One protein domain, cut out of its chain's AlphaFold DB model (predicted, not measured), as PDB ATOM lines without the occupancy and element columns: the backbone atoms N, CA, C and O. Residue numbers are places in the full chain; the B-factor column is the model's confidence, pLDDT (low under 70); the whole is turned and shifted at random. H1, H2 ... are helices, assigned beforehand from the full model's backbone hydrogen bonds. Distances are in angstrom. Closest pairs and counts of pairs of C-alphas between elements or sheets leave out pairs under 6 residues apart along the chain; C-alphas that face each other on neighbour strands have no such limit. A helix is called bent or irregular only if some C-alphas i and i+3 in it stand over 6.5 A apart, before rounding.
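AT A GLANCE: This is residues 93 to 162 of the 162 residues of an uncharacterized protein of Ixodes scapularis (UniProt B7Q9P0). H1 sits in the middle, with long, kinked H2 and H3 packed on it and H4 and H5 at the rim. The class is all helix: 70 printed residues with five named helices, H1 to H5. It is compact, radius of gyration of the C-alphas 12.0 A, spanning 33 by 26 by 21 A.

HOW THE PARTS SIT: Begin at H2, residues 100 to 116, irregular, C-alphas 102 and 105 being 9.4 A apart. H1, residues 93 to 98, touches it, about perpendicular at 74 degrees, closest at C-alphas 96 and 107, 5.0 A. H3, residues 125 to 135, touches H1, closest at C-alphas 94 and 133, 4.6 A. H4, residues 142 to 145, is close but not clearly touching H1; H5, residues 153 to 160, likewise H2. In H1 every O i to N i+4 pair is within hydrogen-bond range, in H2 8 of 13.

IN THESE COORDINATES: Find C-alpha 100 at (108.166, 75.564, 79.940); H2 runs 15.8 A to C-alpha 116. H5 ends at C-alpha 160, (118.683, 80.471, 75.113).

THE WHOLE: The printed part has no cut or long link; residues 136 to 139 and 161 to 162 have pLDDT under 70.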
ATOM      1  N   ILE A  93     117.940  72.396  81.210       93.12
ATOM      2  CA  ILE A  93     116.914  71.413  80.826       93.12
ATOM      3  C   ILE A  93     115.911  71.204  81.966       93.12
ATOM      4  O   ILE A  93     114.705  71.224  81.723       93.12
ATOM      5  N   CYS A  94     116.389  71.080  83.207       93.38
ATOM      6  CA  CYS A  94     115.523  71.004  84.384       93.38
ATOM      7  C   CYS A  94     114.593  72.220  84.469       93.38
ATOM      8  O   CYS A  94     113.375  72.065  84.542       93.38
ATOM      9  N   MET A  95     115.145  73.433  84.357       90.19
ATOM     10  CA  MET A  95     114.363  74.670  84.401       90.19
ATOM     11  C   MET A  95     113.334  74.771  83.270       90.19
ATOM     12  O   MET A  95     112.201  75.186  83.510       90.19
ATOM     13  N   MET A  96     113.709  74.384  82.046       90.19
ATOM     14  CA  MET A  96     112.805  74.358  80.893       90.19
ATOM     15  C   MET A  96     111.646  73.377  81.088       90.19
ATOM     16  O   MET A  96     110.533  73.665  80.653       90.19
ATOM     17  N   SER A  97     111.881  72.244  81.752       89.50
ATOM     18  CA  SER A  97     110.824  71.283  82.074       89.50
ATOM     19  C   SER A  97     109.942  71.724  83.249       89.50
ATOM     20  O   SER A  97     108.749  71.421  83.240       89.50
ATOM     21  N   THR A  98     110.481  72.462  84.228       88.25
ATOM     22  CA  THR A  98     109.700  73.012  85.356       88.25
ATOM     23  C   THR A  98     108.822  74.184  84.926       88.25
ATOM     24  O   THR A  98     107.639  74.232  85.259       88.25
ATOM     25  N   GLU A  99     109.370  75.117  84.145       84.38
ATOM     26  CA  GLU A  99     108.676  76.328  83.696       84.38
ATOM     27  C   GLU A  99     108.700  76.469  82.164       84.38
ATOM     28  O   GLU A  99     109.239  77.446  81.631       84.38
ATOM     29  N   PRO A 100     108.071  75.558  81.402       80.62
ATOM     30  CA  PRO A 100     108.166  75.564  79.940       80.62
ATOM     31  C   PRO A 100     107.618  76.845  79.297       80.62
ATOM     32  O   PRO A 100     108.044  77.233  78.213       80.62
ATOM     33  N   ASN A 101     106.694  77.547  79.959       80.75
ATOM     34  CA  ASN A 101     106.183  78.828  79.467       80.75
ATOM     35  C   ASN A 101     107.185  79.985  79.642       80.75
ATOM     36  O   ASN A 101     107.125  80.940  78.871       80.75
ATOM     37  N   GLY A 102     108.117  79.898  80.599       79.38
ATOM     38  CA  GLY A 102     109.130  80.930  80.858       79.38
ATOM     39  C   GLY A 102     110.266  80.969  79.829       79.38
ATOM     40  O   GLY A 102     111.041  81.920  79.814       79.38
ATOM     41  N   PHE A 103     110.343  79.950  78.970       81.62
ATOM     42  CA  PHE A 103     111.400  79.742  77.973       81.62
ATOM     43  C   PHE A 103     110.844  79.576  76.540       81.62
ATOM     44  O   PHE A 103     111.560  79.189  75.616       81.62
ATOM     45  N   GLY A 104     109.551  79.852  76.336       82.94
ATOM     46  CA  GLY A 104     108.923  79.864  75.014       82.94
ATOM     47  C   GLY A 104     108.696  78.484  74.379       82.94
ATOM     48  O   GLY A 104     108.646  77.447  75.038       82.94
ATOM     49  N   ALA A 105     108.489  78.469  73.058       85.25
ATOM     50  CA  ALA A 105     108.150  77.250  72.314       85.25
ATOM     51  C   ALA A 105     109.261  76.188  72.361       85.25
ATOM     52  O   ALA A 105     108.969  74.994  72.339       85.25
ATOM     53  N   TYR A 106     110.517  76.621  72.464       80.50
ATOM     54  CA  TYR A 106     111.673  75.732  72.480       80.50
ATOM     55  C   TYR A 106     111.696  74.829  73.720       80.50
ATOM     56  O   TYR A 106     111.831  73.613  73.601       80.50
ATOM     57  N   ALA A 107     111.442  75.383  74.907       85.19
ATOM     58  CA  ALA A 107     111.365  74.583  76.128       85.19
ATOM     59  C   ALA A 107     110.249  73.536  76.092       85.19
ATOM     60  O   ALA A 107     110.429  72.434  76.599       85.19
ATOM     61  N   LYS A 108     109.125  73.825  75.424       86.56
ATOM     62  CA  LYS A 108     108.052  72.838  75.217       86.56
ATOM     63  C   LYS A 108     108.508  71.670  74.344       86.56
ATOM     64  O   LYS A 108     108.119  70.535  74.605       86.56
ATOM     65  N   GLN A 109     109.326  71.930  73.323       87.19
ATOM     66  CA  GLN A 109     109.887  70.876  72.475       87.19
ATOM     67  C   GLN A 109     110.879  70.014  73.252       87.19
ATOM     68  O   GLN A 109     110.787  68.791  73.188       87.19
ATOM     69  N   ILE A 110     111.763  70.637  74.035       86.06
ATOM     70  CA  ILE A 110     112.708  69.930  74.906       86.06
ATOM     71  C   ILE A 110     111.973  69.094  75.953       86.06
ATOM     72  O   ILE A 110     112.266  67.909  76.092       86.06
ATOM     73  N   ASP A 111     110.975  69.655  76.635       85.56
ATOM     74  CA  ASP A 111     110.166  68.916  77.605       85.56
ATOM     75  C   ASP A 111     109.403  67.760  76.936       85.56
ATOM     76  O   ASP A 111     109.342  66.654  77.474       85.56
ATOM     77  N   SER A 112     108.872  67.965  75.726       88.50
ATOM     78  CA  SER A 112     108.191  66.906  74.976       88.50
ATOM     79  C   SER A 112     109.143  65.805  74.495       88.50
ATOM     80  O   SER A 112     108.782  64.629  74.553       88.50
ATOM     81  N   PHE A 113     110.349  66.155  74.046       89.25
ATOM     82  CA  PHE A 113     111.400  65.199  73.696       89.25
ATOM     83  C   PHE A 113     111.821  64.401  74.939       89.25
ATOM     84  O   PHE A 113     111.673  63.181  74.975       89.25
ATOM     85  N   PHE A 114     112.190  65.128  75.995       89.94
ATOM     86  CA  PHE A 114     112.274  64.741  77.406       89.94
ATOM     87  C   PHE A 114     111.183  63.761  77.856       89.94
ATOM     88  O   PHE A 114     111.440  62.846  78.626       89.94
ATOM     89  N   ARG A 115     109.943  63.894  77.399       85.50
ATOM     90  CA  ARG A 115     108.849  62.977  77.759       85.50
ATOM     91  C   ARG A 115     108.895  61.677  76.978       85.50
ATOM     92  O   ARG A 115     108.793  60.620  77.597       85.50
ATOM     93  N   ALA A 116     109.055  61.770  75.666       88.38
ATOM     94  CA  ALA A 116     108.948  60.636  74.755       88.38
ATOM     95  C   ALA A 116     110.215  59.771  74.703       88.38
ATOM     96  O   ALA A 116     110.121  58.561  74.514       88.38
ATOM     97  N   TYR A 117     111.392  60.371  74.879       88.50
ATOM     98  CA  TYR A 117     112.660  59.665  74.763       88.50
ATOM     99  C   TYR A 117     112.871  58.699  75.935       88.50
ATOM    100  O   TYR A 117     112.717  59.081  77.099       88.50
ATOM    101  N   SER A 118     113.245  57.457  75.633       89.31
ATOM    102  CA  SER A 118     113.558  56.431  76.627       89.31
ATOM    103  C   SER A 118     114.976  55.914  76.380       89.31
ATOM    104  O   SER A 118     115.167  55.126  75.455       89.31
ATOM    105  N   PRO A 119     115.972  56.343  77.178       88.62
ATOM    106  CA  PRO A 119     117.317  55.782  77.113       88.62
ATOM    107  C   PRO A 119     117.278  54.261  77.307       88.62
ATOM    108  O   PRO A 119     116.470  53.748  78.087       88.62
ATOM    109  N   ARG A 120     118.173  53.536  76.634       88.81
ATOM    110  CA  ARG A 120     118.288  52.072  76.752       88.81
ATOM    111  C   ARG A 120     118.835  51.639  78.110       88.81
ATOM    112  O   ARG A 120     118.572  50.525  78.550       88.81
ATOM    113  N   SER A 121     119.617  52.498  78.763       91.12
ATOM    114  CA  SER A 121     120.147  52.253  80.104       91.12
ATOM    115  C   SER A 121     120.324  53.554  80.882       91.12
ATOM    116  O   SER A 121     120.437  54.625  80.292       91.12
ATOM    117  N   SER A 122     120.410  53.456  82.209       91.00
ATOM    118  CA  SER A 122     120.733  54.587  83.089       91.00
ATOM    119  C   SER A 122     122.186  55.065  82.977       91.00
ATOM    120  O   SER A 122     122.514  56.134  83.475       91.00
ATOM    121  N   GLN A 123     123.061  54.289  82.328       92.12
ATOM    122  CA  GLN A 123     124.471  54.643  82.123       92.12
ATOM    123  C   GLN A 123     124.683  55.532  80.891       92.12
ATOM    124  O   GLN A 123     125.742  56.138  80.750       92.12
ATOM    125  N   GLN A 124     123.694  55.602  79.994       93.56
ATOM    126  CA  GLN A 124     123.751  56.445  78.805       93.56
ATOM    127  C   GLN A 124     123.757  57.928  79.173       93.56
ATOM    128  O   GLN A 124     123.037  58.371  80.072       93.56
ATOM    129  N   SER A 125     124.508  58.723  78.416       95.19
ATOM    130  CA  SER A 125     124.593  60.174  78.621       95.19
ATOM    131  C   SER A 125     123.224  60.836  78.477       95.19
ATOM    132  O   SER A 125     122.882  61.761  79.215       95.19
ATOM    133  N   ALA A 126     122.389  60.307  77.582       92.62
ATOM    134  CA  ALA A 126     121.018  60.771  77.408       92.62
ATOM    135  C   ALA A 126     120.136  60.550  78.656       92.62
ATOM    136  O   ALA A 126     119.203  61.322  78.893       92.62
ATOM    137  N   ALA A 127     120.428  59.528  79.474       94.31
ATOM    138  CA  ALA A 127     119.692  59.259  80.709       94.31
ATOM    139  C   ALA A 127     119.900  60.360  81.750       94.31
ATOM    140  O   ALA A 127     118.936  60.789  82.373       94.31
ATOM    141  N   PHE A 128     121.113  60.902  81.850       94.81
ATOM    142  CA  PHE A 128     121.403  62.026  82.738       94.81
ATOM    143  C   PHE A 128     120.552  63.271  82.408       94.81
ATOM    144  O   PHE A 128     119.976  63.902  83.295       94.81
ATOM    145  N   TYR A 129     120.395  63.598  81.123       94.19
ATOM    146  CA  TYR A 129     119.566  64.732  80.695       94.19
ATOM    147  C   TYR A 129     118.064  64.460  80.808       94.19
ATOM    148  O   TYR A 129     117.295  65.354  81.168       94.19
ATOM    149  N   LYS A 130     117.643  63.213  80.570       93.25
ATOM    150  CA  LYS A 130     116.277  62.765  80.857       93.25
ATOM    151  C   LYS A 130     115.955  62.933  82.342       93.25
ATOM    152  O   LYS A 130     114.889  63.450  82.666       93.25
ATOM    153  N   GLU A 131     116.868  62.547  83.230       92.81
ATOM    154  CA  GLU A 131     116.705  62.720  84.673       92.81
ATOM    155  C   GLU A 131     116.561  64.194  85.053       92.81
ATOM    156  O   GLU A 131     115.636  64.540  85.790       92.81
ATOM    157  N   ALA A 132     117.402  65.068  84.491       92.81
ATOM    158  CA  ALA A 132     117.289  66.512  84.685       92.81
ATOM    159  C   ALA A 132     115.911  67.047  84.268       92.81
ATOM    160  O   ALA A 132     115.276  67.771  85.034       92.81
ATOM    161  N   ALA A 133     115.399  66.625  83.107       91.38
ATOM    162  CA  ALA A 133     114.056  66.987  82.654       91.38
ATOM    163  C   ALA A 133     112.956  66.456  83.596       91.38
ATOM    164  O   ALA A 133     111.937  67.115  83.807       91.38
ATOM    165  N   THR A 134     113.138  65.273  84.194       86.94
ATOM    166  CA  THR A 134     112.155  64.686  85.122       86.94
ATOM    167  C   THR A 134     112.206  65.244  86.543       86.94
ATOM    168  O   THR A 134     111.169  65.224  87.204       86.94
ATOM    169  N   ALA A 135     113.346  65.778  86.993       79.06
ATOM    170  CA  ALA A 135     113.499  66.384  88.323       79.06
ATOM    171  C   ALA A 135     112.536  67.567  88.542       79.06
ATOM    172  O   ALA A 135     112.055  67.799  89.647       79.06
ATOM    173  N   SER A 136     112.137  68.234  87.455       65.88
ATOM    174  CA  SER A 136     111.048  69.220  87.457       65.88
ATOM    175  C   SER A 136     109.744  68.729  88.105       65.88
ATOM    176  O   SER A 136     108.965  69.523  88.625       65.88
ATOM    177  N   ARG A 137     109.482  67.417  88.084       64.12
ATOM    178  CA  ARG A 137     108.224  66.813  88.552       64.12
ATOM    179  C   ARG A 137     108.262  66.372  90.004       64.12
ATOM    180  O   ARG A 137     107.203  66.157  90.586       64.12
ATOM    181  N   SER A 138     109.451  66.212  90.576       65.69
ATOM    182  CA  SER A 138     109.637  65.831  91.978       65.69
ATOM    183  C   SER A 138     109.608  67.034  92.929       65.69
ATOM    184  O   SER A 138     109.857  66.856  94.117       65.69
ATOM    185  N   ASN A 139     109.278  68.241  92.438       61.91
ATOM    186  CA  ASN A 139     109.418  69.514  93.162       61.91
ATOM    187  C   ASN A 139     110.849  69.762  93.668       61.91
ATOM    188  O   ASN A 139     111.055  70.501  94.629       61.91
ATOM    189  N   GLU A 140     111.839  69.134  93.037       74.25
ATOM    190  CA  GLU A 140     113.232  69.404  93.344       74.25
ATOM    191  C   GLU A 140     113.654  70.712  92.685       74.25
ATOM    192  O   GLU A 140     113.434  70.942  91.494       74.25
ATOM    193  N   ASP A 141     114.287  71.574  93.472       86.38
ATOM    194  CA  ASP A 141     114.858  72.806  92.959       86.38
ATOM    195  C   ASP A 141     116.057  72.497  92.043       86.38
ATOM    196  O   ASP A 141     117.063  71.912  92.463       86.38
ATOM    197  N   CYS A 142     115.956  72.923  90.781       89.88
ATOM    198  CA  CYS A 142     116.999  72.734  89.776       89.88
ATOM    199  C   CYS A 142     118.331  73.375  90.195       89.88
ATOM    200  O   CYS A 142     119.388  72.856  89.835       89.88
ATOM    201  N   ALA A 143     118.309  74.485  90.946       89.25
ATOM    202  CA  ALA A 143     119.538  75.125  91.414       89.25
ATOM    203  C   ALA A 143     120.256  74.267  92.464       89.25
ATOM    204  O   ALA A 143     121.471  74.096  92.393       89.25
ATOM    205  N   THR A 144     119.501  73.666  93.383       90.44
ATOM    206  CA  THR A 144     120.034  72.739  94.387       90.44
ATOM    207  C   THR A 144     120.558  71.446  93.752       90.44
ATOM    208  O   THR A 144     121.662  71.005  94.071       90.44
ATOM    209  N   ARG A 145     119.807  70.848  92.816       90.44
ATOM    210  CA  ARG A 145     120.201  69.584  92.165       90.44
ATOM    211  C   ARG A 145     121.447  69.731  91.286       90.44
ATOM    212  O   ARG A 145     122.266  68.819  91.230       90.44
ATOM    213  N   PHE A 146     121.603  70.880  90.633       92.56
ATOM    214  CA  PHE A 146     122.713  71.175  89.725       92.56
ATOM    215  C   PHE A 146     123.577  72.332  90.248       92.56
ATOM    216  O   PHE A 146     123.907  73.265  89.514       92.56
ATOM    217  N   ALA A 147     123.960  72.255  91.527       92.44
ATOM    218  CA  ALA A 147     124.693  73.306  92.242       92.44
ATOM    219  C   ALA A 147     126.111  73.586  91.707       92.44
ATOM    220  O   ALA A 147     126.711  74.601  92.054       92.44
ATOM    221  N   GLN A 148     126.657  72.700  90.866       93.12
ATOM    222  CA  GLN A 148     127.938  72.938  90.196       93.12
ATOM    223  C   GLN A 148     127.837  74.110  89.214       93.12
ATOM    224  O   GLN A 148     128.763  74.917  89.131       93.12
ATOM    225  N   CYS A 149     126.684  74.267  88.558       92.12
ATOM    226  CA  CYS A 149     126.472  75.339  87.605       92.12
ATOM    227  C   CYS A 149     126.372  76.685  88.326       92.12
ATOM    228  O   CYS A 149     125.386  76.968  89.010       92.12
ATOM    229  N   GLN A 150     127.369  77.543  88.108       91.56
ATOM    230  CA  GLN A 150     127.448  78.877  88.713       91.56
ATOM    231  C   GLN A 150     126.526  79.910  88.047       91.56
ATOM    232  O   GLN A 150     126.407  81.029  88.539       91.56
ATOM    233  N   MET A 151     125.889  79.561  86.924       87.69
ATOM    234  CA  MET A 151     124.971  80.462  86.228       87.69
ATOM    235  C   MET A 151     123.622  80.526  86.942       87.69
ATOM    236  O   MET A 151     123.026  79.496  87.262       87.69
ATOM    237  N   ASP A 152     123.115  81.736  87.158       87.31
ATOM    238  CA  ASP A 152     121.765  81.933  87.678       87.31
ATOM    239  C   ASP A 152     120.684  81.705  86.603       87.31
ATOM    240  O   ASP A 152     120.948  81.534  85.408       87.31
ATOM    241  N   SER A 153     119.429  81.696  87.050       84.06
ATOM    242  CA  SER A 153     118.266  81.455  86.201       84.06
ATOM    243  C   SER A 153     118.128  82.455  85.047       84.06
ATOM    244  O   SER A 153     117.715  82.068  83.952       84.06
ATOM    245  N   ASP A 154     118.476  83.724  85.262       85.69
ATOM    246  CA  ASP A 154     118.350  84.778  84.254       85.69
ATOM    247  C   ASP A 154     119.480  84.703  83.227       85.69
ATOM    248  O   ASP A 154     119.256  84.919  82.033       85.69
ATOM    249  N   GLN A 155     120.692  84.361  83.663       87.62
ATOM    250  CA  GLN A 155     121.831  84.094  82.789       87.62
ATOM    251  C   GLN A 155     121.558  82.895  81.879       87.62
ATOM    252  O   GLN A 155     121.807  82.969  80.674       87.62
ATOM    253  N   LEU A 156     120.985  81.824  82.431       86.38
ATOM    254  CA  LEU A 156     120.578  80.641  81.673       86.38
ATOM    255  C   LEU A 156     119.451  80.958  80.675       86.38
ATOM    256  O   LEU A 156     119.546  80.567  79.513       86.38
ATOM    257  N   LYS A 157     118.430  81.732  81.076       83.62
ATOM    258  CA  LYS A 157     117.363  82.216  80.174       83.62
ATOM    259  C   LYS A 157     117.913  83.072  79.031       83.62
ATOM    260  O   LYS A 157     117.531  82.881  77.879       83.62
ATOM    261  N   LYS A 158     118.839  83.990  79.317       84.44
ATOM    262  CA  LYS A 158     119.498  84.822  78.292       84.44
ATOM    263  C   LYS A 158     120.344  84.007  77.319       84.44
ATOM    264  O   LYS A 158     120.436  84.382  76.159       84.44
ATOM    265  N   ALA A 159     120.944  82.904  77.768       77.44
ATOM    266  CA  ALA A 159     121.747  82.042  76.904       77.44
ATOM    267  C   ALA A 159     120.917  81.305  75.833       77.44
ATOM    268  O   ALA A 159     121.488  80.845  74.847       77.44
ATOM    269  N   VAL A 160     119.593  81.198  76.018       74.19
ATOM    270  CA  VAL A 160     118.683  80.471  75.113       74.19
ATOM    271  C   VAL A 160     117.618  81.333  74.440       74.19
ATOM    272  O   VAL A 160     117.077  80.917  73.419       74.19
ATOM    273  N   ASN A 161     117.317  82.518  74.979       65.50
ATOM    274  CA  ASN A 161     116.507  83.532  74.304       65.50
ATOM    275  C   ASN A 161     117.354  84.209  73.217       65.50
ATOM    276  O   ASN A 161     117.905  85.291  73.427       65.50
ATOM    277  N   LEU A 162     117.484  83.509  72.090       48.97
ATOM    278  CA  LEU A 162     118.027  84.010  70.829       48.97
ATOM    279  C   LEU A 162     116.996  84.879  70.101       48.97
ATOM    280  O   LEU A 162     115.824  84.445  70.007       48.97
TER     281      LEU A 162